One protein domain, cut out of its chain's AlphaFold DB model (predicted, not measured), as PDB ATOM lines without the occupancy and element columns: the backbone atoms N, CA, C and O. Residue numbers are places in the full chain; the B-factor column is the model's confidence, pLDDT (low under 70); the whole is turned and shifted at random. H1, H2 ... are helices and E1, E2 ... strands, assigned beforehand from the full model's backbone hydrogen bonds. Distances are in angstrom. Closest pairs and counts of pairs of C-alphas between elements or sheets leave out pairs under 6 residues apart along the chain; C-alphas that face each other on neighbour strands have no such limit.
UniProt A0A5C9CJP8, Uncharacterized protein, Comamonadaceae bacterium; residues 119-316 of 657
ATOM      1  N   SER A 119      17.538  18.628  18.700       84.31
ATOM      2  CA  SER A 119      18.330  18.377  17.488       84.31
ATOM      3  C   SER A 119      19.808  18.760  17.622       84.31
ATOM      4  O   SER A 119      20.643  18.260  16.872       84.31
ATOM      5  N   ASP A 120      20.142  19.649  18.560       87.19
ATOM      6  CA  ASP A 120      21.504  20.115  18.812       87.19
ATOM      7  C   ASP A 120      21.660  20.527  20.283       87.19
ATOM      8  O   ASP A 120      21.162  21.569  20.703       87.19
ATOM      9  N   SER A 121      22.379  19.732  21.078       86.75
ATOM     10  CA  SER A 121      22.648  20.038  22.490       86.75
ATOM     11  C   SER A 121      23.554  21.264  22.677       86.75
ATOM     12  O   SER A 121      23.506  21.912  23.720       86.75
ATOM     13  N   GLY A 122      24.340  21.623  21.656       83.88
ATOM     14  CA  GLY A 122      25.202  22.801  21.620       83.88
ATOM     15  C   GLY A 122      24.527  24.036  21.025       83.88
ATOM     16  O   GLY A 122      25.223  24.990  20.682       83.88
ATOM     17  N   TRP A 123      23.197  24.045  20.876       85.25
ATOM     18  CA  TRP A 123      22.470  25.117  20.188       85.25
ATOM     19  C   TRP A 123      22.738  26.518  20.759       85.25
ATOM     20  O   TRP A 123      22.858  27.470  19.992       85.25
ATOM     21  N   LEU A 124      22.929  26.645  22.079       81.75
ATOM     22  CA  LEU A 124      23.292  27.914  22.725       81.75
ATOM     23  C   LEU A 124      24.613  28.479  22.188       81.75
ATOM     24  O   LEU A 124      24.794  29.692  22.132       81.75
ATOM     25  N   GLN A 125      25.526  27.621  21.727       79.56
ATOM     26  CA  GLN A 125      26.811  28.024  21.156       79.56
ATOM     27  C   GLN A 125      26.723  28.438  19.684       79.56
ATOM     28  O   GLN A 125      27.681  28.985  19.143       79.56
ATOM     29  N   ARG A 126      25.574  28.243  19.033       80.69
ATOM     30  CA  ARG A 126      25.381  28.620  17.631       80.69
ATOM     31  C   ARG A 126      25.227  30.128  17.472       80.69
ATOM     32  O   ARG A 126      24.885  30.844  18.411       80.69
ATOM     33  N   MET A 127      25.499  30.596  16.256       79.94
ATOM     34  CA  MET A 127      25.395  32.010  15.894       79.94
ATOM     35  C   MET A 127      23.957  32.516  16.041       79.94
ATOM     36  O   MET A 127      23.738  33.551  16.655       79.94
ATOM     37  N   PHE A 128      22.974  31.791  15.506       84.62
ATOM     38  CA  PHE A 128      21.571  32.197  15.560       84.62
ATOM     39  C   PHE A 128      20.868  31.541  16.748       84.62
ATOM     40  O   PHE A 128      20.779  30.314  16.814       84.62
ATOM     41  N   GLN A 129      20.316  32.349  17.655       87.00
ATOM     42  CA  GLN A 129      19.466  31.833  18.731       87.00
ATOM     43  C   GLN A 129      18.054  31.586  18.191       87.00
ATOM     44  O   GLN A 129      17.258  32.508  18.009       87.00
ATOM     45  N   GLN A 130      17.783  30.323  17.855       92.62
ATOM     46  CA  GLN A 130      16.608  29.884  17.089       92.62
ATOM     47  C   GLN A 130      15.456  29.327  17.940       92.62
ATOM     48  O   GLN A 130      14.450  28.872  17.401       92.62
ATOM     49  N   ASN A 131      15.559  29.372  19.265       94.56
ATOM     50  CA  ASN A 131      14.452  29.043  20.159       94.56
ATOM     51  C   ASN A 131      13.442  30.197  20.243       94.56
ATOM     52  O   ASN A 131      13.858  31.342  20.381       94.56
ATOM     53  N   ILE A 132      12.137  29.925  20.240       94.94
ATOM     54  CA  ILE A 132      11.144  30.927  20.654       94.94
ATOM     55  C   ILE A 132      11.216  31.020  22.172       94.94
ATOM     56  O   ILE A 132      10.700  30.156  22.885       94.94
ATOM     57  N   GLN A 133      11.924  32.030  22.670       89.94
ATOM     58  CA  GLN A 133      12.144  32.180  24.096       89.94
ATOM     59  C   GLN A 133      10.832  32.524  24.786       89.94
ATOM     60  O   GLN A 133      10.487  31.876  25.768       89.94
ATOM     61  N   ARG A 134      10.080  33.493  24.264       90.50
ATOM     62  CA  ARG A 134       8.818  33.944  24.848       90.50
ATOM     63  C   ARG A 134       7.773  34.094  23.752       90.50
ATOM     64  O   ARG A 134       7.771  35.078  23.021       90.50
ATOM     65  N   ALA A 135       6.876  33.115  23.672       93.62
ATOM     66  CA  ALA A 135       5.771  33.134  22.721       93.62
ATOM     67  C   ALA A 135       4.873  34.356  22.960       93.62
ATOM     68  O   ALA A 135       4.419  34.579  24.084       93.62
ATOM     69  N   ALA A 136       4.613  35.121  21.904       92.81
ATOM     70  CA  ALA A 136       3.779  36.319  21.928       92.81
ATOM     71  C   ALA A 136       2.696  36.235  20.845       92.81
ATOM     72  O   ALA A 136       2.015  35.215  20.786       92.81
ATOM     73  N   GLY A 137       2.474  37.264  20.031       92.56
ATOM     74  CA  GLY A 137       1.479  37.254  18.958       92.56
ATOM     75  C   GLY A 137       1.507  35.948  18.166       92.56
ATOM     76  O   GLY A 137       2.577  35.432  17.849       92.56
ATOM     77  N   ASN A 138       0.339  35.375  17.894       94.94
ATOM     78  CA  ASN A 138       0.223  34.119  17.166       94.94
ATOM     79  C   ASN A 138      -0.932  34.188  16.170       94.94
ATOM     80  O   ASN A 138      -1.910  34.889  16.418       94.94
ATOM     81  N   VAL A 139      -0.819  33.464  15.061       93.56
ATOM     82  CA  VAL A 139      -1.884  33.306  14.060       93.56
ATOM     83  C   VAL A 139      -1.919  31.864  13.556       93.56
ATOM     84  O   VAL A 139      -0.900  31.168  13.588       93.56
ATOM     85  N   VAL A 140      -3.085  31.421  13.085       93.00
ATOM     86  CA  VAL A 140      -3.290  30.105  12.461       93.00
ATOM     87  C   VAL A 140      -3.570  30.305  10.980       93.00
ATOM     88  O   VAL A 140      -4.351  31.178  10.611       93.00
ATOM     89  N   VAL A 141      -2.932  29.498  10.136       91.69
ATOM     90  CA  VAL A 141      -3.029  29.593   8.676       91.69
ATOM     91  C   VAL A 141      -3.205  28.219   8.051       91.69
ATOM     92  O   VAL A 141      -2.702  27.226   8.582       91.69
ATOM     93  N   GLN A 142      -3.867  28.154   6.896       91.12
ATOM     94  CA  GLN A 142      -3.844  26.964   6.052       91.12
ATOM     95  C   GLN A 142      -2.888  27.168   4.881       91.12
ATOM     96  O   GLN A 142      -2.965  28.171   4.182       91.12
ATOM     97  N   TYR A 143      -2.019  26.196   4.629       90.50
ATOM     98  CA  TYR A 143      -1.133  26.190   3.471       90.50
ATOM     99  C   TYR A 143      -1.084  24.782   2.878       90.50
ATOM    100  O   TYR A 143      -0.829  23.810   3.591       90.50
ATOM    101  N   GLN A 144      -1.376  24.656   1.581       88.69
ATOM    102  CA  GLN A 144      -1.406  23.366   0.868       88.69
ATOM    103  C   GLN A 144      -2.232  22.279   1.597       88.69
ATOM    104  O   GLN A 144      -1.814  21.130   1.723       88.69
ATOM    105  N   GLY A 145      -3.404  22.652   2.127       87.38
ATOM    106  CA  GLY A 145      -4.323  21.730   2.811       87.38
ATOM    107  C   GLY A 145      -3.898  21.295   4.221       87.38
ATOM    108  O   GLY A 145      -4.533  20.416   4.802       87.38
ATOM    109  N   ARG A 146      -2.846  21.896   4.792       91.31
ATOM    110  CA  ARG A 146      -2.395  21.658   6.173       91.31
ATOM    111  C   ARG A 146      -2.457  22.934   6.998       91.31
ATOM    112  O   ARG A 146      -2.286  24.026   6.463       91.31
ATOM    113  N   GLU A 147      -2.691  22.786   8.297       93.38
ATOM    114  CA  GLU A 147      -2.666  23.905   9.238       93.38
ATOM    115  C   GLU A 147      -1.267  24.132   9.796       93.38
ATOM    116  O   GLU A 147      -0.542  23.193  10.142       93.38
ATOM    117  N   TYR A 148      -0.935  25.409   9.938       96.38
ATOM    118  CA  TYR A 148       0.287  25.880  10.560       96.38
ATOM    119  C   TYR A 148      -0.049  26.982  11.558       96.38
ATOM    120  O   TYR A 148      -1.016  27.725  11.382       96.38
ATOM    121  N   ALA A 149       0.770  27.103  12.597       97.06
ATOM    122  CA  ALA A 149       0.768  28.269  13.466       97.06
ATOM    123  C   ALA A 149       2.054  29.067  13.260       97.06
ATOM    124  O   ALA A 149       3.147  28.495  13.181       97.06
ATOM    125  N   LEU A 150       1.911  30.387  13.201       98.00
ATOM    126  CA  LEU A 150       3.020  31.335  13.231       98.00
ATOM    127  C   LEU A 150       3.027  32.001  14.602       98.00
ATOM    128  O   LEU A 150       1.977  32.433  15.079       98.00
ATOM    129  N   VAL A 151       4.191  32.070  15.243       98.06
ATOM    130  CA  VAL A 151       4.330  32.620  16.599       98.06
ATOM    131  C   VAL A 151       5.485  33.606  16.676       98.06
ATOM    132  O   VAL A 151       6.595  33.320  16.234       98.06
ATOM    133  N   ALA A 152       5.226  34.768  17.260       97.00
ATOM    134  CA  ALA A 152       6.227  35.776  17.551       97.00
ATOM    135  C   ALA A 152       7.057  35.407  18.780       97.00
ATOM    136  O   ALA A 152       6.561  34.816  19.744       97.00
ATOM    137  N   ASP A 153       8.316  35.826  18.754       95.31
ATOM    138  CA  ASP A 153       9.224  35.770  19.890       95.31
ATOM    139  C   ASP A 153       9.421  37.169  20.488       95.31
ATOM    140  O   ASP A 153      10.114  38.018  19.916       95.31
ATOM    141  N   TYR A 154       8.842  37.395  21.669       90.62
ATOM    142  CA  TYR A 154       9.032  38.623  22.441       90.62
ATOM    143  C   TYR A 154      10.320  38.525  23.262       90.62
ATOM    144  O   TYR A 154      10.325  38.455  24.499       90.62
ATOM    145  N   ASN A 155      11.428  38.454  22.525       84.81
ATOM    146  CA  ASN A 155      12.766  38.249  23.045       84.81
ATOM    147  C   ASN A 155      13.613  39.525  22.994       84.81
ATOM    148  O   ASN A 155      14.008  39.975  21.920       84.81
ATOM    149  N   PHE A 156      13.949  40.037  24.177       74.06
ATOM    150  CA  PHE A 156      14.946  41.084  24.351       74.06
ATOM    151  C   PHE A 156      16.333  40.491  24.531       74.06
ATOM    152  O   PHE A 156      16.503  39.496  25.234       74.06
ATOM    153  N   LEU A 157      17.347  41.195  24.027       69.31
ATOM    154  CA  LEU A 157      18.743  40.790  24.166       69.31
ATOM    155  C   LEU A 157      19.129  40.467  25.623       69.31
ATOM    156  O   LEU A 157      19.832  39.492  25.865       69.31
ATOM    157  N   PHE A 158      18.635  41.236  26.599       69.19
ATOM    158  CA  PHE A 158      18.956  41.027  28.016       69.19
ATOM    159  C   PHE A 158      18.309  39.803  28.672       69.19
ATOM    160  O   PHE A 158      18.640  39.489  29.818       69.19
ATOM    161  N   ASN A 159      17.375  39.144  27.985       67.69
ATOM    162  CA  ASN A 159      16.794  37.879  28.430       67.69
ATOM    163  C   ASN A 159      17.649  36.681  28.014       67.69
ATOM    164  O   ASN A 159      17.411  35.569  28.495       67.69
ATOM    165  N   ASP A 160      18.624  36.885  27.134       68.75
ATOM    166  CA  ASP A 160      19.515  35.826  26.702       68.75
ATOM    167  C   ASP A 160      20.580  35.540  27.779       68.75
ATOM    168  O   ASP A 160      21.159  36.480  28.339       68.75
ATOM    169  N   PRO A 161      20.884  34.259  28.074       67.56
ATOM    170  CA  PRO A 161      21.930  33.888  29.028       67.56
ATOM    171  C   PRO A 161      23.299  34.522  28.742       67.56
ATOM    172  O   PRO A 161      24.095  34.699  29.662       67.56
ATOM    173  N   HIS A 162      23.578  34.888  27.488       64.62
ATOM    174  CA  HIS A 162      24.840  35.490  27.065       64.62
ATOM    175  C   HIS A 162      24.861  37.023  27.188       64.62
ATOM    176  O   HIS A 162      25.850  37.651  26.821       64.62
ATOM    177  N   PHE A 163      23.807  37.664  27.707       59.69
ATOM    178  CA  PHE A 163      23.791  39.121  27.868       59.69
ATOM    179  C   PHE A 163      24.854  39.638  28.848       59.69
ATOM    180  O   PHE A 163      25.425  40.702  28.634       59.69
ATOM    181  N   GLN A 164      25.114  38.895  29.931       51.94
ATOM    182  CA  GLN A 164      26.008  39.321  31.018       51.94
ATOM    183  C   GLN A 164      27.462  38.849  30.861       51.94
ATOM    184  O   GLN A 164      28.284  39.141  31.729       51.94
ATOM    185  N   SER A 165      27.807  38.115  29.797       53.97
ATOM    186  CA  SER A 165      29.198  37.709  29.567       53.97
ATOM    187  C   SER A 165      30.056  38.937  29.238       53.97
ATOM    188  O   SER A 165      29.721  39.693  28.329       53.97
ATOM    189  N   SER A 166      31.139  39.122  29.999       41.09
ATOM    190  CA  SER A 166      31.882  40.374  30.240       41.09
ATOM    191  C   SER A 166      32.501  41.090  29.031       41.09
ATOM    192  O   SER A 166      33.007  42.193  29.207       41.09
ATOM    193  N   ASP A 167      32.429  40.536  27.817       39.66
ATOM    194  CA  ASP A 167      33.202  41.010  26.657       39.66
ATOM    195  C   ASP A 167      32.363  41.252  25.381       39.66
ATOM    196  O   ASP A 167      32.808  40.944  24.277       39.66
ATOM    197  N   ASN A 168      31.191  41.890  25.536       40.09
ATOM    198  CA  ASN A 168      30.287  42.455  24.506       40.09
ATOM    199  C   ASN A 168      29.032  41.628  24.163       40.09
ATOM    200  O   ASN A 168      29.117  40.456  23.798       40.09
ATOM    201  N   PHE A 169      27.876  42.314  24.192       47.69
ATOM    202  CA  PHE A 169      26.664  42.101  23.380       47.69
ATOM    203  C   PHE A 169      26.595  40.749  22.631       47.69
ATOM    204  O   PHE A 169      26.777  40.679  21.416       47.69
ATOM    205  N   GLY A 170      26.327  39.658  23.354       45.50
ATOM    206  CA  GLY A 170      25.944  38.380  22.750       45.50
ATOM    207  C   GLY A 170      27.049  37.554  22.080       45.50
ATOM    208  O   GLY A 170      26.704  36.615  21.378       45.50
ATOM    209  N   TYR A 171      28.350  37.807  22.267       50.16
ATOM    210  CA  TYR A 171      29.417  36.900  21.777       50.16
ATOM    211  C   TYR A 171      29.402  36.648  20.245       50.16
ATOM    212  O   TYR A 171      29.634  35.532  19.777       50.16
ATOM    213  N   GLY A 172      29.052  37.662  19.442       57.75
ATOM    214  CA  GLY A 172      28.884  37.506  17.987       57.75
ATOM    215  C   GLY A 172      27.658  36.670  17.585       57.75
ATOM    216  O   GLY A 172      27.540  36.257  16.429       57.75
ATOM    217  N   LYS A 173      26.748  36.408  18.530       69.19
ATOM    218  CA  LYS A 173      25.461  35.759  18.288       69.19
ATOM    219  C   LYS A 173      24.435  36.782  17.831       69.19
ATOM    220  O   LYS A 173      24.420  37.934  18.256       69.19
ATOM    221  N   GLN A 174      23.526  36.311  16.999       76.19
ATOM    222  CA  GLN A 174      22.355  37.042  16.566       76.19
ATOM    223  C   GLN A 174      21.169  36.614  17.434       76.19
ATOM    224  O   GLN A 174      20.698  35.474  17.355       76.19
ATOM    225  N   ILE A 175      20.736  37.539  18.288       77.06
ATOM    226  CA  ILE A 175      19.676  37.379  19.286       77.06
ATOM    227  C   ILE A 175      18.616  38.448  19.034       77.06
ATOM    228  O   ILE A 175      18.944  39.594  18.730       77.06
ATOM    229  N   GLY A 176      17.360  38.054  19.190       83.44
ATOM    230  CA  GLY A 176      16.212  38.941  19.150       83.44
ATOM    231  C   GLY A 176      14.949  38.197  18.748       83.44
ATOM    232  O   GLY A 176      14.925  36.963  18.645       83.44
ATOM    233  N   GLY A 177      13.905  38.978  18.529       89.19
ATOM    234  CA  GLY A 177      12.606  38.525  18.085       89.19
ATOM    235  C   GLY A 177      12.644  37.951  16.673       89.19
ATOM    236  O   GLY A 177      13.455  38.331  15.827       89.19
ATOM    237  N   LYS A 178      11.767  36.983  16.444       95.06
ATOM    238  CA  LYS A 178      11.668  36.176  15.225       95.06
ATOM    239  C   LYS A 178      10.285  35.544  15.141       95.06
ATOM    240  O   LYS A 178       9.528  35.593  16.111       95.06
ATOM    241  N   ILE A 179       9.981  34.943  13.995       98.12
ATOM    242  CA  ILE A 179       8.733  34.220  13.757       98.12
ATOM    243  C   ILE A 179       9.035  32.728  13.707       98.12
ATOM    244  O   ILE A 179       9.803  32.288  12.855       98.12
ATOM    245  N   GLY A 180       8.450  31.962  14.620       98.06
ATOM    246  CA  GLY A 180       8.473  30.503  14.607       98.06
ATOM    247  C   GLY A 180       7.341  29.934  13.760       98.06
ATOM    248  O   GLY A 180       6.239  30.482  13.762       98.06
ATOM    249  N   VAL A 181       7.602  28.816  13.082       98.44
ATOM    250  CA  VAL A 181       6.613  28.080  12.281       98.44
ATOM    251  C   VAL A 181       6.385  26.700  12.895       98.44
ATOM    252  O   VAL A 181       7.330  25.941  13.125       98.44
ATOM    253  N   ILE A 182       5.124  26.374  13.176       98.06
ATOM    254  CA  ILE A 182       4.707  25.094  13.750       98.06
ATOM    255  C   ILE A 182       3.759  24.412  12.769       98.06
ATOM    256  O   ILE A 182       2.742  24.989  12.394       98.06
ATOM    257  N   ALA A 183       4.085  23.185  12.374       96.94
ATOM    258  CA  ALA A 183       3.205  22.328  11.590       96.94
ATOM    259  C   ALA A 183       2.228  21.572  12.495       96.94
ATOM    260  O   ALA A 183       2.612  21.111  13.572       96.94
ATOM    261  N   ASP A 184       0.995  21.419  12.008       95.62
ATOM    262  CA  ASP A 184      -0.083  20.674  12.662       95.62
ATOM    263  C   ASP A 184      -0.284  21.066  14.139       95.62
ATOM    264  O   ASP A 184      -0.164  20.238  15.045       95.62
ATOM    265  N   PRO A 185      -0.560  22.351  14.425       95.62
ATOM    266  CA  PRO A 185      -0.540  22.872  15.789       95.62
ATOM    267  C   PRO A 185      -1.631  22.266  16.697       95.62
ATOM    268  O   PRO A 185      -1.497  22.294  17.922       95.62
ATOM    269  N   PHE A 186      -2.680  21.680  16.112       94.94
ATOM    270  CA  PHE A 186      -3.772  20.986  16.811       94.94
ATOM    271  C   PHE A 186      -3.617  19.459  16.852       94.94
ATOM    272  O   PHE A 186      -4.453  18.777  17.443       94.94
ATOM    273  N   GLY A 187      -2.584  18.918  16.206       92.38
ATOM    274  CA  GLY A 187      -2.312  17.488  16.170       92.38
ATOM    275  C   GLY A 187      -3.359  16.650  15.430       92.38
ATOM    276  O   GLY A 187      -3.731  15.564  15.877       92.38
ATOM    277  N   LYS A 188      -3.883  17.161  14.312       90.25
ATOM    278  CA  LYS A 188      -4.883  16.472  13.478       90.25
ATOM    279  C   LYS A 188      -4.258  15.384  12.603       90.25
ATOM    280  O   LYS A 188      -4.954  14.453  12.208       90.25
ATOM    281  N   GLN A 189      -2.976  15.519  12.272       86.62
ATOM    282  CA  GLN A 189      -2.194  14.606  11.430       86.62
ATOM    283  C   GLN A 189      -0.987  14.003  12.176       86.62
ATOM    284  O   GLN A 189      -0.246  13.203  11.606       86.62
ATOM    285  N   GLY A 190      -0.779  14.360  13.444       85.75
ATOM    286  CA  GLY A 190       0.329  13.894  14.265       85.75
ATOM    287  C   GLY A 190       0.472  14.720  15.538       85.75
ATOM    288  O   GLY A 190      -0.498  15.254  16.052       85.75
ATOM    289  N   LYS A 191       1.691  14.810  16.074       89.94
ATOM    290  CA  LYS A 191       2.005  15.771  17.142       89.94
ATOM    291  C   LYS A 191       2.441  17.106  16.521       89.94
ATOM    292  O   LYS A 191       3.123  17.061  15.492       89.94
ATOM    293  N   PRO A 192       2.160  18.254  17.164       94.94
ATOM    294  CA  PRO A 192       2.674  19.545  16.736       94.94
ATOM    295  C   PRO A 192       4.189  19.491  16.565       94.94
ATOM    296  O   PRO A 192       4.897  18.895  17.385       94.94
ATOM    297  N   PHE A 193       4.688  20.097  15.491       94.62
ATOM    298  CA  PHE A 193       6.102  20.020  15.141       94.62
ATOM    299  C   PHE A 193       6.674  21.395  14.812       94.62
ATOM    300  O   PHE A 193       6.209  22.077  13.901       94.62
ATOM    301  N   TYR A 194       7.705  21.798  15.552       97.06
ATOM    302  CA  TYR A 194       8.418  23.047  15.311       97.06
ATOM    303  C   TYR A 194       9.345  22.909  14.099       97.06
ATOM    304  O   TYR A 194      10.320  22.158  14.142       97.06
ATOM    305  N   LEU A 195       9.039  23.636  13.023       96.31
ATOM    306  CA  LEU A 195       9.808  23.610  11.775       96.31
ATOM    307  C   LEU A 195      11.040  24.528  11.813       96.31
ATOM    308  O   LEU A 195      11.943  24.376  10.994       96.31
ATOM    309  N   GLY A 196      11.090  25.465  12.762       96.38
ATOM    310  CA  GLY A 196      12.159  26.451  12.913       96.38
ATOM    311  C   GLY A 196      11.617  27.877  12.962       96.38
ATOM    312  O   GLY A 196      10.403  28.089  13.020       96.38
ATOM    313  N   ALA A 197      12.519  28.856  12.944       97.25
ATOM    314  CA  ALA A 197      12.164  30.267  12.942       97.25
ATOM    315  C   ALA A 197      12.944  31.070  11.901       97.25
ATOM    316  O   ALA A 197      13.945  30.616  11.343       97.25
ATOM    317  N   THR A 198      12.471  32.285  11.639       95.00
ATOM    318  CA  THR A 198      13.189  33.271  10.829       95.00
ATOM    319  C   THR A 198      14.499  33.706  11.485       95.00
ATOM    320  O   THR A 198      14.811  33.395  12.645       95.00
ATOM    321  N   THR A 199      15.310  34.436  10.724       88.88
ATOM    322  CA  THR A 199      16.530  35.039  11.245       88.88
ATOM    323  C   THR A 199      16.160  36.005  12.385       88.88
ATOM    324  O   THR A 199      15.292  36.854  12.182       88.88
ATOM    325  N   PRO A 200      16.822  35.944  13.559       87.69
ATOM    326  CA  PRO A 200      16.529  36.851  14.668       87.69
ATOM    327  C   PRO A 200      16.792  38.307  14.278       87.69
ATOM    328  O   PRO A 200      17.855  38.620  13.739       87.69
ATOM    329  N   ILE A 201      15.857  39.207  14.559       84.69
ATOM    330  CA  ILE A 201      16.030  40.644  14.334       84.69
ATOM    331  C   ILE A 201      16.907  41.179  15.465       84.69
ATOM    332  O   ILE A 201      16.479  41.201  16.615       84.69
ATOM    333  N   VAL A 202      18.139  41.593  15.163       77.69
ATOM    334  CA  VAL A 202      19.059  42.125  16.183       77.69
ATOM    335  C   VAL A 202      18.454  43.380  16.809       77.69
ATOM    336  O   VAL A 202      18.082  44.299  16.085       77.69
ATOM    337  N   GLY A 203      18.326  43.395  18.139       73.94
ATOM    338  CA  GLY A 203      17.673  44.488  18.873       73.94
ATOM    339  C   GLY A 203      16.153  44.559  18.676       73.94
ATOM    340  O   GLY A 203      15.492  45.383  19.297       73.94
ATOM    341  N   GLY A 204      15.577  43.692  17.840       82.88
ATOM    342  CA  GLY A 204      14.141  43.609  17.620       82.88
ATOM    343  C   GLY A 204      13.471  42.687  18.626       82.88
ATOM    344  O   GLY A 204      14.030  41.666  19.007       82.88
ATOM    345  N   THR A 205      12.252  43.014  19.031       87.38
ATOM    346  CA  THR A 205      11.387  42.186  19.877       87.38
ATOM    347  C   THR A 205      10.004  42.158  19.239       87.38
ATOM    348  O   THR A 205       9.358  43.200  19.136       87.38
ATOM    349  N   VAL A 206       9.550  40.986  18.787       92.75
ATOM    350  CA  VAL A 206       8.275  40.859  18.066       92.75
ATOM    351  C   VAL A 206       7.154  40.626  19.078       92.75
ATOM    352  O   VAL A 206       7.197  39.652  19.825       92.75
ATOM    353  N   ASP A 207       6.171  41.522  19.124       88.19
ATOM    354  CA  ASP A 207       5.106  41.496  20.135       88.19
ATOM    355  C   ASP A 207       3.806  40.925  19.590       88.19
ATOM    356  O   ASP A 207       3.349  39.873  20.029       88.19
ATOM    357  N   HIS A 208       3.228  41.590  18.596       88.38
ATOM    358  CA  HIS A 208       1.925  41.233  18.058       88.38
ATOM    359  C   HIS A 208       2.040  40.769  16.612       88.38
ATOM    360  O   HIS A 208       2.857  41.300  15.866       88.38
ATOM    361  N   LEU A 209       1.194  39.809  16.232       91.19
ATOM    362  CA  LEU A 209       1.033  39.333  14.863       91.19
ATOM    363  C   LEU A 209      -0.413  39.521  14.431       91.19
ATOM    364  O   LEU A 209      -1.332  39.195  15.179       91.19
ATOM    365  N   THR A 210      -0.590  39.997  13.210       87.50
ATOM    366  CA  THR A 210      -1.877  40.091  12.533       87.50
ATOM    367  C   THR A 210      -1.707  39.608  11.108       87.50
ATOM    368  O   THR A 210      -0.700  39.890  10.464       87.50
ATOM    369  N   LEU A 211      -2.691  38.870  10.623       85.69
ATOM    370  CA  LEU A 211      -2.714  38.349   9.272       85.69
ATOM    371  C   LEU A 211      -3.814  39.059   8.488       85.69
ATOM    372  O   LEU A 211      -4.918  39.201   9.003       85.69
ATOM    373  N   ALA A 212      -3.500  39.521   7.284       81.69
ATOM    374  CA  ALA A 212      -4.481  40.088   6.369       81.69
ATOM    375  C   ALA A 212      -4.979  39.039   5.366       81.69
ATOM    376  O   ALA A 212      -4.300  38.042   5.107       81.69
ATOM    377  N   ASP A 213      -6.134  39.312   4.758       79.38
ATOM    378  CA  ASP A 213      -6.769  38.437   3.763       79.38
ATOM    379  C   ASP A 213      -5.896  38.183   2.522       79.38
ATOM    380  O   ASP A 213      -6.029  37.156   1.860       79.38
ATOM    381  N   ASP A 214      -4.967  39.094   2.214       75.94
ATOM    382  CA  ASP A 214      -4.004  38.943   1.118       75.94
ATOM    383  C   ASP A 214      -2.811  38.031   1.468       75.94
ATOM    384  O   ASP A 214      -1.897  37.866   0.660       75.94
ATOM    385  N   GLY A 215      -2.808  37.431   2.662       82.56
ATOM    386  CA  GLY A 215      -1.751  36.545   3.141       82.56
ATOM    387  C   GLY A 215      -0.546  37.270   3.743       82.56
ATOM    388  O   GLY A 215       0.432  36.611   4.114       82.56
ATOM    389  N   LYS A 216      -0.587  38.603   3.884       87.12
ATOM    390  CA  LYS A 216       0.480  39.348   4.560       87.12
ATOM    391  C   LYS A 216       0.396  39.210   6.072       87.12
ATOM    392  O   LYS A 216      -0.641  39.450   6.688       87.12
ATOM    393  N   LEU A 217       1.533  38.877   6.673       89.44
ATOM    394  CA  LEU A 217       1.736  38.843   8.112       89.44
ATOM    395  C   LEU A 217       2.367  40.156   8.570       89.44
ATOM    396  O   LEU A 217       3.535  40.426   8.289       89.44
ATOM    397  N   TYR A 218       1.606  40.932   9.323       88.75
ATOM    398  CA  TYR A 218       2.038  42.166   9.956       88.75
ATOM    399  C   TYR A 218       2.506  41.885  11.375       88.75
ATOM    400  O   TYR A 218       1.825  41.192  12.134       88.75
ATOM    401  N   ALA A 219       3.634  42.474  11.754       90.88
ATOM    402  CA  ALA A 219       4.113  42.433  13.120       90.88
ATOM    403  C   ALA A 219       4.488  43.808  13.654       90.88
ATOM    404  O   ALA A 219       5.162  44.592  12.983       90.88
ATOM    405  N   ASP A 220       4.102  44.044  14.902       89.06
ATOM    406  CA  ASP A 220       4.641  45.128  15.711       89.06
ATOM    407  C   ASP A 220       5.949  44.650  16.347       89.06
ATOM    408  O   ASP A 220       5.969  43.687  17.126       89.06
ATOM    409  N   VAL A 221       7.040  45.330  16.000       88.44
ATOM    410  CA  VAL A 221       8.377  45.031  16.495       88.44
ATOM    411  C   VAL A 221       8.903  46.228  17.272       88.44
ATOM    412  O   VAL A 221       9.036  47.327  16.739       88.44
ATOM    413  N   PHE A 222       9.233  46.016  18.542       84.44
ATOM    414  CA  PHE A 222      10.008  46.984  19.309       84.44
ATOM    415  C   PHE A 222      11.476  46.886  18.901       84.44
ATOM    416  O   PHE A 222      12.038  45.793  18.934       84.44
ATOM    417  N   ILE A 223      12.074  48.009  18.518       81.62
ATOM    418  CA  ILE A 223      13.469  48.103  18.100       81.62
ATOM    419  C   ILE A 223      14.266  48.833  19.171       81.62
ATOM    420  O   ILE A 223      13.940  49.956  19.548       81.62
ATOM    421  N   GLU A 224      15.329  48.184  19.627       73.06
ATOM    422  CA  GLU A 224      16.381  48.758  20.452       73.06
ATOM    423  C   GLU A 224      17.662  48.859  19.616       73.06
ATOM    424  O   GLU A 224      18.381  47.880  19.408       73.06
ATOM    425  N   GLU A 225      17.948  50.060  19.120       67.06
ATOM    426  CA  GLU A 225      19.191  50.356  18.413       67.06
ATOM    427  C   GLU A 225      20.171  51.014  19.381       67.06
ATOM    428  O   GLU A 225      20.051  52.189  19.735       67.06
ATOM    429  N   VAL A 226      21.141  50.221  19.836       51.88
ATOM    430  CA  VAL A 226      22.209  50.677  20.725       51.88
ATOM    431  C   VAL A 226      23.435  51.020  19.887       51.88
ATOM    432  O   VAL A 226      24.069  50.146  19.298       51.88
ATOM    433  N   THR A 227      23.786  52.302  19.845       49.41
ATOM    434  CA  THR A 227      25.090  52.770  19.362       49.41
ATOM    435  C   THR A 227      26.021  53.021  20.549       49.41
ATOM    436  O   THR A 227      25.603  52.986  21.705       49.41
ATOM    437  N   SER A 228      27.299  53.301  20.287       42.22
ATOM    438  CA  SER A 228      28.302  53.547  21.333       42.22
ATOM    439  C   SER A 228      27.953  54.691  22.296       42.22
ATOM    440  O   SER A 228      28.462  54.690  23.413       42.22
ATOM    441  N   ASN A 229      27.080  55.631  21.901       36.62
ATOM    442  CA  ASN A 229      26.758  56.832  22.682       36.62
ATOM    443  C   ASN A 229      25.251  57.129  22.822       36.62
ATOM    444  O   ASN A 229      24.889  58.041  23.564       36.62
ATOM    445  N   THR A 230      24.367  56.407  22.126       46.53
ATOM    446  CA  THR A 230      22.909  56.606  22.199       46.53
ATOM    447  C   THR A 230      22.163  55.281  22.068       46.53
ATOM    448  O   THR A 230      22.543  54.426  21.271       46.53
ATOM    449  N   ALA A 231      21.073  55.133  22.822       58.22
ATOM    450  CA  ALA A 231      20.083  54.084  22.610       58.22
ATOM    451  C   ALA A 231      18.816  54.733  22.046       58.22
ATOM    452  O   ALA A 231      18.247  55.628  22.674       58.22
ATOM    453  N   THR A 232      18.394  54.320  20.853       66.56
ATOM    454  CA  THR A 232      17.118  54.748  20.272       66.56
ATOM    455  C   THR A 232      16.139  53.588  20.348       66.56
ATOM    456  O   THR A 232      16.442  52.472  19.933       66.56
ATOM    457  N   MET A 233      14.970  53.866  20.923       73.12
ATOM    458  CA  MET A 233      13.893  52.899  21.102       73.12
ATOM    459  C   MET A 233      12.662  53.383  20.350       73.12
ATOM    460  O   MET A 233      12.230  54.520  20.548       73.12
ATOM    461  N   TYR A 234      12.110  52.536  19.491       81.38
ATOM    462  CA  TYR A 234      10.928  52.853  18.690       81.38
ATOM    463  C   TYR A 234      10.194  51.579  18.266       81.38
ATOM    464  O   TYR A 234      10.650  50.465  18.536       81.38
ATOM    465  N   LYS A 235       9.027  51.734  17.637       83.12
ATOM    466  CA  LYS A 235       8.308  50.629  17.001       83.12
ATOM    467  C   LYS A 235       8.535  50.646  15.494       83.12
ATOM    468  O   LYS A 235       8.583  51.707  14.882       83.12
ATOM    469  N   SER A 236       8.586  49.460  14.909       85.69
ATOM    470  CA  SER A 236       8.600  49.261  13.465       85.69
ATOM    471  C   SER A 236       7.540  48.243  13.087       85.69
ATOM    472  O   SER A 236       7.344  47.241  13.777       85.69
ATOM    473  N   LEU A 237       6.878  48.484  11.961       86.44
ATOM    474  CA  LEU A 237       5.981  47.521  11.344       86.44
ATOM    475  C   LEU A 237       6.792  46.641  10.396       86.44
ATOM    476  O   LEU A 237       7.392  47.132   9.438       86.44
ATOM    477  N   PHE A 238       6.796  45.340  10.659       89.19
ATOM    478  CA  PHE A 238       7.363  44.352   9.751       89.19
ATOM    479  C   PHE A 238       6.243  43.644   9.000       89.19
ATOM    480  O   PHE A 238       5.215  43.317   9.591       89.19
ATOM    481  N   VAL A 239       6.445  43.409   7.706       87.62
ATOM    482  CA  VAL A 239       5.452  42.765   6.842       87.62
ATOM    483  C   VAL A 239       6.112  41.635   6.066       87.62
ATOM    484  O   VAL A 239       6.995  41.878   5.246       87.62
ATOM    485  N   TRP A 240       5.680  40.404   6.326       88.62
ATOM    486  CA  TRP A 240       6.070  39.213   5.570       88.62
ATOM    487  C   TRP A 240       4.925  38.730   4.687       88.62
ATOM    488  O   TRP A 240       3.759  38.987   4.971       88.62
ATOM    489  N   ASP A 241       5.255  37.934   3.677       88.56
ATOM    490  CA  ASP A 241       4.308  36.998   3.074       88.56
ATOM    491  C   ASP A 241       4.263  35.721   3.935       88.56
ATOM    492  O   ASP A 241       5.281  35.042   4.124       88.56
ATOM    493  N   ALA A 242       3.099  35.405   4.511       90.56
ATOM    494  CA  ALA A 242       2.955  34.251   5.397       90.56
ATOM    495  C   ALA A 242       3.154  32.922   4.650       90.56
ATOM    496  O   ALA A 242       3.702  31.974   5.219       90.56
ATOM    497  N   GLY A 243       2.755  32.853   3.376       89.25
ATOM    498  CA  GLY A 243       2.954  31.680   2.530       89.25
ATOM    499  C   GLY A 243       4.438  31.417   2.293       89.25
ATOM    500  O   GLY A 243       4.884  30.278   2.426       89.25
ATOM    501  N   GLN A 244       5.228  32.466   2.043       88.00
ATOM    502  CA  GLN A 244       6.683  32.362   1.899       88.00
ATOM    503  C   GLN A 244       7.356  31.883   3.187       88.00
ATOM    504  O   GLN A 244       8.270  31.063   3.121       88.00
ATOM    505  N   LEU A 245       6.906  32.335   4.362       93.06
ATOM    506  CA  LEU A 245       7.436  31.851   5.642       93.06
ATOM    507  C   LEU A 245       7.187  30.351   5.834       93.06
ATOM    508  O   LEU A 245       8.109  29.610   6.187       93.06
ATOM    509  N   VAL A 246       5.957  29.895   5.575       95.12
ATOM    510  CA  VAL A 246       5.601  28.474   5.672       95.12
ATOM    511  C   VAL A 246       6.381  27.657   4.640       95.12
ATOM    512  O   VAL A 246       6.975  26.639   4.993       95.12
ATOM    513  N   GLN A 247       6.454  28.119   3.389       92.25
ATOM    514  CA  GLN A 247       7.213  27.440   2.339       92.25
ATOM    515  C   GLN A 247       8.706  27.361   2.681       92.25
ATOM    516  O   GLN A 247       9.310  26.307   2.509       92.25
ATOM    517  N   ALA A 248       9.300  28.427   3.227       89.50
ATOM    518  CA  ALA A 248      10.708  28.437   3.622       89.50
ATOM    519  C   ALA A 248      10.994  27.410   4.724       89.50
ATOM    520  O   ALA A 248      12.014  26.721   4.681       89.50
ATOM    521  N   ALA A 249      10.069  27.254   5.674       95.44
ATOM    522  CA  ALA A 249      10.151  26.237   6.714       95.44
ATOM    523  C   ALA A 249      10.066  24.809   6.143       95.44
ATOM    524  O   ALA A 249      10.872  23.951   6.507       95.44
ATOM    525  N   LEU A 250       9.131  24.562   5.220       93.62
ATOM    526  CA  LEU A 250       8.978  23.266   4.548       93.62
ATOM    527  C   LEU A 250      10.207  22.913   3.704       93.62
ATOM    528  O   LEU A 250      10.713  21.796   3.778       93.62
ATOM    529  N   ASP A 251      10.735  23.878   2.960       89.62
ATOM    530  CA  ASP A 251      11.941  23.724   2.155       89.62
ATOM    531  C   ASP A 251      13.180  23.456   3.020       89.62
ATOM    532  O   ASP A 251      14.007  22.603   2.694       89.62
ATOM    533  N   ALA A 252      13.325  24.175   4.139       89.69
ATOM    534  CA  ALA A 252      14.400  23.945   5.099       89.69
ATOM    535  C   ALA A 252      14.323  22.525   5.677       89.69
ATOM    536  O   ALA A 252      15.335  21.821   5.712       89.69
ATOM    537  N   GLN A 253      13.123  22.073   6.049       91.62
ATOM    538  CA  GLN A 253      12.891  20.711   6.521       91.62
ATOM    539  C   GLN A 253      13.230  19.669   5.446       91.62
ATOM    540  O   GLN A 253      13.949  18.714   5.734       91.62
ATOM    541  N   ALA A 254      12.764  19.860   4.209       90.19
ATOM    542  CA  ALA A 254      13.012  18.946   3.094       90.19
ATOM    543  C   ALA A 254      14.509  18.808   2.768       90.19
ATOM    544  O   ALA A 254      14.972  17.727   2.410       90.19
ATOM    545  N   ARG A 255      15.288  19.882   2.955       86.69
ATOM    546  CA  ARG A 255      16.754  19.873   2.823       86.69
ATOM    547  C   ARG A 255      17.491  19.292   4.036       86.69
ATOM    548  O   ARG A 255      18.719  19.259   4.030       86.69
ATOM    549  N   GLY A 256      16.786  18.878   5.089       87.69
ATOM    550  CA  GLY A 256      17.401  18.401   6.331       87.69
ATOM    551  C   GLY A 256      18.160  19.493   7.091       87.69
ATOM    552  O   GLY A 256      19.130  19.204   7.797       87.69
ATOM    553  N   GLN A 257      17.762  20.758   6.932       87.81
ATOM    554  CA  GLN A 257      18.395  21.879   7.616       87.81
ATOM    555  C   GLN A 257      18.205  21.761   9.133       87.81
ATOM    556  O   GLN A 257      17.115  21.477   9.628       87.81
ATOM    557  N   LYS A 258      19.279  22.001   9.894       90.50
ATOM    558  CA  LYS A 258      19.223  21.983  11.361       90.50
ATOM    559  C   LYS A 258      18.375  23.144  11.876       90.50
ATOM    560  O   LYS A 258      18.506  24.260  11.381       90.50
ATOM    561  N   LEU A 259      17.630  22.922  12.961       92.25
ATOM    562  CA  LEU A 259      16.817  23.958  13.624       92.25
ATOM    563  C   LEU A 259      17.644  25.124  14.194       92.25
ATOM    564  O   LEU A 259      17.095  26.148  14.576       92.25
ATOM    565  N   THR A 260      18.969  24.990  14.262       88.88
ATOM    566  CA  THR A 260      19.897  26.073  14.625       88.88
ATOM    567  C   THR A 260      20.198  27.030  13.470       88.88
ATOM    568  O   THR A 260      20.909  28.018  13.659       88.88
ATOM    569  N   THR A 261      19.706  26.729  12.270       89.12
ATOM    570  CA  THR A 261      19.855  27.552  11.072       89.12
ATOM    571  C   THR A 261      18.484  28.119  10.699       89.12
ATOM    572  O   THR A 261      17.559  27.331  10.496       89.12
ATOM    573  N   PRO A 262      18.339  29.451  10.583       91.62
ATOM    574  CA  PRO A 262      17.054  30.076  10.293       91.62
ATOM    575  C   PRO A 262      16.393  29.557   9.013       91.62
ATOM    576  O   PRO A 262      17.076  29.360   8.007       91.62
ATOM    577  N   ILE A 263      15.069  29.393   9.025       91.69
ATOM    578  CA  ILE A 263      14.285  28.871   7.886       91.69
ATOM    579  C   ILE A 263      14.409  29.749   6.639       91.69
ATOM    580  O   ILE A 263      14.343  29.265   5.514       91.69
ATOM    581  N   ASP A 264      14.628  31.046   6.844       84.50
ATOM    582  CA  ASP A 264      14.773  32.044   5.795       84.50
ATOM    583  C   ASP A 264      16.210  32.132   5.264       84.50
ATOM    584  O   ASP A 264      16.475  32.961   4.405       84.50
ATOM    585  N   ARG A 265      17.138  31.283   5.722       79.94
ATOM    586  CA  ARG A 265      18.519  31.201   5.227       79.94
ATOM    587  C   ARG A 265      18.721  29.901   4.463       79.94
ATOM    588  O   ARG A 265      18.377  28.828   4.949       79.94
ATOM    589  N   VAL A 266      19.362  29.989   3.300       64.06
ATOM    590  CA  VAL A 266      19.777  28.815   2.520       64.06
ATOM    591  C   VAL A 266      21.278  28.611   2.687       64.06
ATOM    592  O   VAL A 266      22.073  29.536   2.519       64.06
ATOM    593  N   THR A 267      21.674  27.386   3.026       51.50
ATOM    594  CA  THR A 267      23.086  27.027   3.208       51.50
ATOM    595  C   THR A 267      23.825  27.173   1.873       51.50
ATOM    596  O   THR A 267      23.418  26.581   0.880       51.50
ATOM    597  N   GLY A 268      24.891  27.980   1.834       43.28
ATOM    598  CA  GLY A 268      25.675  28.250   0.619       43.28
ATOM    599  C   GLY A 268      25.196  29.436  -0.234       43.28
ATOM    600  O   GLY A 268      25.942  29.879  -1.103       43.28
ATOM    601  N   ALA A 269      24.017  30.010   0.036       43.00
ATOM    602  CA  ALA A 269      23.530  31.208  -0.650       43.00
ATOM    603  C   ALA A 269      23.725  32.471   0.209       43.00
ATOM    604  O   ALA A 269      23.540  32.458   1.427       43.00
ATOM    605  N   LYS A 270      24.070  33.597  -0.428       45.44
ATOM    606  CA  LYS A 270      24.089  34.911   0.234       45.44
ATOM    607  C   LYS A 270      22.685  35.508   0.196       45.44
ATOM    608  O   LYS A 270      22.306  36.095  -0.809       45.44
ATOM    609  N   GLY A 271      21.931  35.392   1.284       55.25
ATOM    610  CA  GLY A 271      20.662  36.108   1.409       55.25
ATOM    611  C   GLY A 271      19.666  35.460   2.354       55.25
ATOM    612  O   GLY A 271      19.907  34.379   2.894       55.25
ATOM    613  N   GLN A 272      18.560  36.167   2.556       67.00
ATOM    614  CA  GLN A 272      17.336  35.635   3.135       67.00
ATOM    615  C   GLN A 272      16.328  35.388   2.004       67.00
ATOM    616  O   GLN A 272      16.289  36.178   1.063       67.00
ATOM    617  N   VAL A 273      15.535  34.316   2.074       67.06
ATOM    618  CA  VAL A 273      14.541  33.970   1.032       67.06
ATOM    619  C   VAL A 273      13.122  34.458   1.339       67.06
ATOM    620  O   VAL A 273      12.344  34.636   0.412       67.06
ATOM    621  N   ALA A 274      12.801  34.717   2.610       75.19
ATOM    622  CA  ALA A 274      11.519  35.270   3.060       75.19
ATOM    623  C   ALA A 274      11.767  36.575   3.839       75.19
ATOM    624  O   ALA A 274      11.680  36.624   5.068       75.19
ATOM    625  N   VAL A 275      12.184  37.614   3.110       77.00
ATOM    626  CA  VAL A 275      12.599  38.908   3.674       77.00
ATOM    627  C   VAL A 275      11.369  39.764   3.982       77.00
ATOM    628  O   VAL A 275      10.550  39.966   3.087       77.00
ATOM    629  N   PRO A 276      11.236  40.316   5.199       83.19
ATOM    630  CA  PRO A 276      10.174  41.269   5.483       83.19
ATOM    631  C   PRO A 276      10.441  42.638   4.863       83.19
ATOM    632  O   PRO A 276      11.577  43.119   4.852       83.19
ATOM    633  N   ALA A 277       9.369  43.331   4.493       82.19
ATOM    634  CA  ALA A 277       9.400  44.786   4.424       82.19
ATOM    635  C   ALA A 277       9.421  45.364   5.851       82.19
ATOM    636  O   ALA A 277       8.737  44.859   6.742       82.19
ATOM    637  N   ARG A 278      10.206  46.424   6.067       85.00
ATOM    638  CA  ARG A 278      10.323  47.136   7.348       85.00
ATOM    639  C   ARG A 278       9.892  48.582   7.161       85.00
ATOM    640  O   ARG A 278      10.438  49.281   6.310       85.00
ATOM    641  N   TYR A 279       8.962  49.024   7.996       81.69
ATOM    642  CA  TYR A 279       8.490  50.400   8.047       81.69
ATOM    643  C   TYR A 279       8.735  50.952   9.443       81.69
ATOM    644  O   TYR A 279       8.085  50.552  10.407       81.69
ATOM    645  N   ASP A 280       9.685  51.873   9.542       81.62
ATOM    646  CA  ASP A 280      10.021  52.511  10.812       81.62
ATOM    647  C   ASP A 280       9.053  53.642  11.161       81.62
ATOM    648  O   ASP A 280       8.871  53.923  12.335       81.62
ATOM    649  N   GLY A 281       8.375  54.232  10.174       76.94
ATOM    650  CA  GLY A 281       7.365  55.276  10.345       76.94
ATOM    651  C   GLY A 281       6.503  55.436   9.095       76.94
ATOM    652  O   GLY A 281       6.728  54.779   8.079       76.94
ATOM    653  N   ALA A 282       5.512  56.332   9.153       73.31
ATOM    654  CA  ALA A 282       4.603  56.587   8.028       73.31
ATOM    655  C   ALA A 282       5.305  57.220   6.811       73.31
ATOM    656  O   ALA A 282       4.824  57.109   5.685       73.31
ATOM    657  N   VAL A 283       6.437  57.891   7.038       74.44
ATOM    658  CA  VAL A 283       7.279  58.504   6.008       74.44
ATOM    659  C   VAL A 283       8.754  58.305   6.350       74.44
ATOM    660  O   VAL A 283       9.118  58.109   7.511       74.44
ATOM    661  N   SER A 284       9.618  58.391   5.337       70.56
ATOM    662  CA  SER A 284      11.067  58.245   5.502       70.56
ATOM    663  C   SER A 284      11.630  59.226   6.539       70.56
ATOM    664  O   SER A 284      11.384  60.428   6.463       70.56
ATOM    665  N   GLY A 285      12.430  58.714   7.478       68.62
ATOM    666  CA  GLY A 285      13.083  59.509   8.526       68.62
ATOM    667  C   GLY A 285      12.211  59.819   9.748       68.62
ATOM    668  O   GLY A 285      12.691  60.481  10.665       68.62
ATOM    669  N   GLN A 286      10.960  59.347   9.783       76.56
ATOM    670  CA  GLN A 286      10.133  59.347  10.990       76.56
ATOM    671  C   GLN A 286      10.067  57.947  11.600       76.56
ATOM    672  O   GLN A 286      10.160  56.952  10.885       76.56
ATOM    673  N   TYR A 287       9.868  57.899  12.917       79.00
ATOM    674  CA  TYR A 287       9.698  56.665  13.675       79.00
ATOM    675  C   TYR A 287       8.276  56.570  14.225       79.00
ATOM    676  O   TYR A 287       7.713  57.586  14.639       79.00
ATOM    677  N   PHE A 288       7.702  55.370  14.294       77.06
ATOM    678  CA  PHE A 288       6.512  55.127  15.090       77.06
ATOM    679  C   PHE A 288       6.921  55.164  16.568       77.06
ATOM    680  O   PHE A 288       7.663  54.288  17.024       77.06
ATOM    681  N   PRO A 289       6.451  56.149  17.358       71.25
ATOM    682  CA  PRO A 289       6.742  56.164  18.788       71.25
ATOM    683  C   PRO A 289       6.058  54.987  19.496       71.25
ATOM    684  O   PRO A 289       6.584  54.444  20.465       71.25
ATOM    685  N   TRP A 290       4.884  54.588  19.000       75.31
ATOM    686  CA  TRP A 290       4.118  53.449  19.482       75.31
ATOM    687  C   TRP A 290       3.192  52.917  18.384       75.31
ATOM    688  O   TRP A 290       2.740  53.684  17.533       75.31
ATOM    689  N   ILE A 291       2.859  51.628  18.448       71.06
ATOM    690  CA  ILE A 291       1.784  51.002  17.674       71.06
ATOM    691  C   ILE A 291       0.757  50.508  18.698       71.06
ATOM    692  O   ILE A 291       1.031  49.607  19.483       71.06
ATOM    693  N   TYR A 292      -0.413  51.153  18.756       64.56
ATOM    694  CA  TYR A 292      -1.449  50.828  19.754       64.56
ATOM    695  C   TYR A 292      -2.186  49.520  19.458       64.56
ATOM    696  O   TYR A 292      -2.786  48.928  20.350       64.56
ATOM    697  N   GLY A 293      -2.142  49.080  18.207       62.84
ATOM    698  CA  GLY A 293      -2.734  47.842  17.745       62.84
ATOM    699  C   GLY A 293      -2.642  47.765  16.232       62.84
ATOM    700  O   GLY A 293      -2.562  48.790  15.552       62.84
ATOM    701  N   ILE A 294      -2.650  46.544  15.716       66.88
ATOM    702  CA  ILE A 294      -2.825  46.279  14.294       66.88
ATOM    703  C   ILE A 294      -4.259  45.777  14.161       66.88
ATOM    704  O   ILE A 294      -4.644  44.821  14.833       66.88
ATOM    705  N   GLY A 295      -5.081  46.491  13.392       56.38
ATOM    706  CA  GLY A 295      -6.467  46.091  13.175       56.38
ATOM    707  C   GLY A 295      -6.508  44.746  12.455       56.38
ATOM    708  O   GLY A 295      -5.866  44.593  11.421       56.38
ATOM    709  N   HIS A 296      -7.258  43.796  13.004       59.66
ATOM    710  CA  HIS A 296      -7.456  42.477  12.420       59.66
ATOM    711  C   HIS A 296      -8.948  42.184  12.339       59.66
ATOM    712  O   HIS A 296      -9.643  42.177  13.358       59.66
ATOM    713  N   TYR A 297      -9.425  41.916  11.130       55.78
ATOM    714  CA  TYR A 297     -10.747  41.368  10.880       55.78
ATOM    715  C   TYR A 297     -10.587  40.263   9.847       55.78
ATOM    716  O   TYR A 297     -10.298  40.558   8.696       55.78
ATOM    717  N   ASN A 298     -10.791  39.022  10.279       59.16
ATOM    718  CA  ASN A 298     -11.009  37.899   9.379       59.16
ATOM    719  C   ASN A 298     -12.444  37.441   9.609       59.16
ATOM    720  O   ASN A 298     -12.909  37.452  10.757       59.16
ATOM    721  N   ASP A 299     -13.138  37.039   8.544       61.78
ATOM    722  CA  ASP A 299     -14.449  36.409   8.685       61.78
ATOM    723  C   ASP A 299     -14.297  35.169   9.587       61.78
ATOM    724  O   ASP A 299     -13.540  34.257   9.241       61.78
ATOM    725  N   PRO A 300     -14.985  35.108  10.744       59.25
ATOM    726  CA  PRO A 300     -14.855  34.000  11.685       59.25
ATOM    727  C   PRO A 300     -15.184  32.629  11.086       59.25
ATOM    728  O   PRO A 300     -14.834  31.625  11.699       59.25
ATOM    729  N   ASN A 301     -15.881  32.587   9.946       56.97
ATOM    730  CA  ASN A 301     -16.363  31.365   9.305       56.97
ATOM    731  C   ASN A 301     -15.505  30.911   8.119       56.97
ATOM    732  O   ASN A 301     -15.763  29.843   7.560       56.97
ATOM    733  N   LEU A 302     -14.514  31.704   7.700       59.16
ATOM    734  CA  LEU A 302     -13.667  31.375   6.558       59.16
ATOM    735  C   LEU A 302     -12.230  31.129   7.027       59.16
ATOM    736  O   LEU A 302     -11.577  32.049   7.522       59.16
ATOM    737  N   PRO A 303     -11.698  29.901   6.872       64.19
ATOM    738  CA  PRO A 303     -10.291  29.669   7.147       64.19
ATOM    739  C   PRO A 303      -9.453  30.492   6.170       64.19
ATOM    740  O   PRO A 303      -9.692  30.450   4.962       64.19
ATOM    741  N   LEU A 304      -8.431  31.193   6.669       70.00
ATOM    742  CA  LEU A 304      -7.503  31.857   5.765       70.00
ATOM    743  C   LEU A 304      -6.598  30.815   5.098       70.00
ATOM    744  O   LEU A 304      -5.733  30.201   5.736       70.00
ATOM    745  N   VAL A 305      -6.813  30.636   3.797       77.62
ATOM    746  CA  VAL A 305      -6.025  29.752   2.942       77.62
ATOM    747  C   VAL A 305      -4.986  30.579   2.206       77.62
ATOM    748  O   VAL A 305      -5.308  31.386   1.339       77.62
ATOM    749  N   LEU A 306      -3.724  30.365   2.555       77.62
ATOM    750  CA  LEU A 306      -2.602  31.031   1.918       77.62
ATOM    751  C   LEU A 306      -2.392  30.474   0.508       77.62
ATOM    752  O   LEU A 306      -2.376  29.254   0.295       77.62
ATOM    753  N   ALA A 307      -2.187  31.376  -0.450       73.44
ATOM    754  CA  ALA A 307      -1.785  31.008  -1.799       73.44
ATOM    755  C   ALA A 307      -0.420  30.305  -1.779       73.44
ATOM    756  O   ALA A 307       0.413  30.557  -0.907       73.44
ATOM    757  N   LYS A 308      -0.179  29.426  -2.761       71.81
ATOM    758  CA  LYS A 308       1.147  28.828  -2.954       71.81
ATOM    759  C   LYS A 308       2.164  29.950  -3.164       71.81
ATOM    760  O   LYS A 308       1.960  30.803  -4.024       71.81
ATOM    761  N   ALA A 309       3.252  29.915  -2.405       65.12
ATOM    762  CA  ALA A 309       4.294  30.923  -2.476       65.12
ATOM    763  C   ALA A 309       5.529  30.375  -3.196       65.12
ATOM    764  O   ALA A 309       6.034  29.307  -2.843       65.12
ATOM    765  N   ASP A 310       6.033  31.124  -4.175       60.69
ATOM    766  CA  ASP A 310       7.317  30.840  -4.811       60.69
ATOM    767  C   ASP A 310       8.424  31.629  -4.101       60.69
ATOM    768  O   ASP A 310       8.388  32.860  -4.023       60.69
ATOM    769  N   LEU A 311       9.431  30.925  -3.584       48.59
ATOM    770  CA  LEU A 311      10.611  31.552  -2.993       48.59
ATOM    771  C   LEU A 311      11.603  31.914  -4.098       48.59
ATOM    772  O   LEU A 311      12.120  31.043  -4.799       48.59
ATOM    773  N   ARG A 312      11.929  33.203  -4.234       41.50
ATOM    774  CA  ARG A 312      13.023  33.628  -5.114       41.50
ATOM    775  C   ARG A 312      14.359  33.326  -4.438       41.50
ATOM    776  O   ARG A 312      14.808  34.060  -3.562       41.50
ATOM    777  N   THR A 313      15.031  32.259  -4.855       32.84
ATOM    778  CA  THR A 313      16.447  32.055  -4.522       32.84
ATOM    779  C   THR A 313      17.288  33.103  -5.244       32.84
ATOM    780  O   THR A 313      17.245  33.176  -6.469       32.84
ATOM    781  N   SER A 314      18.071  33.905  -4.521       29.83
ATOM    782  CA  SER A 314      19.073  34.773  -5.147       29.83
ATOM    783  C   SER A 314      20.197  33.909  -5.722       29.83
ATOM    784  O   SER A 314      20.966  33.309  -4.972       29.83
ATOM    785  N   TYR A 315      20.305  33.846  -7.047       28.95
ATOM    786  CA  TYR A 315      21.472  33.311  -7.744       28.95
ATOM    787  C   TYR A 315      22.170  34.453  -8.488       28.95
ATOM    788  O   TYR A 315      21.529  35.326  -9.071       28.95
ATOM    789  N   LEU A 316      23.503  34.476  -8.436       26.20
ATOM    790  CA  LEU A 316      24.302  35.317  -9.323       26.20
ATOM    791  C   LEU A 316      24.260  34.673 -10.708       26.20
ATOM    792  O   LEU A 316      24.875  33.628 -10.913       26.20
TER     793      LEU A 316
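AT A GLANCE: This is residues 119 to 316 of the 657 residues of an uncharacterized protein of Comamonadaceae bacterium (UniProt A0A5C9CJP8). With little regular structure, two strongly twisted antiparallel sheets, E5-E6-E7-E8 and E1-E2-E3-E4, form a sandwich, H2 covering one face of the second. Along the 198 printed residues, under half in named elements, come E1-E2-H1-E3-E4-E5-E6-E7-H2-E8; the class is mixed. It is compact, radius of gyration of the C-alphas 16.9 A, spans 50 by 41 by 38 A.

HOW THE PARTS SIT: Start at the meander, successive antiparallel neighbours: E5, residues 204 to 211, E6, 216 to 226, E7, 231 to 241; N 205 and O 222 are 2.8 A apart. E5 touches E1, residues 135 to 143, closest C-alphas His 208 and Gly 137, 4.1 A. H2, residues 242 to 254, is on E1's sheet, with every O i to N i+4 pair within hydrogen-bond range.

IN THESE COORDINATES: From C-alpha 135 at (5.771, 33.134, 22.721) pass E2, residues 146 to 153, H1, 169 to 172, E3, 179 to 183, and E4, 193 to 197, to E8, residues 277 to 279, which ends with C-alpha 279 at (8.490, 50.400, 8.047).

THE WHOLE: The printed part has no cut; links E2 to H1 and H2 to E8 are long; 54 residues have pLDDT under 70.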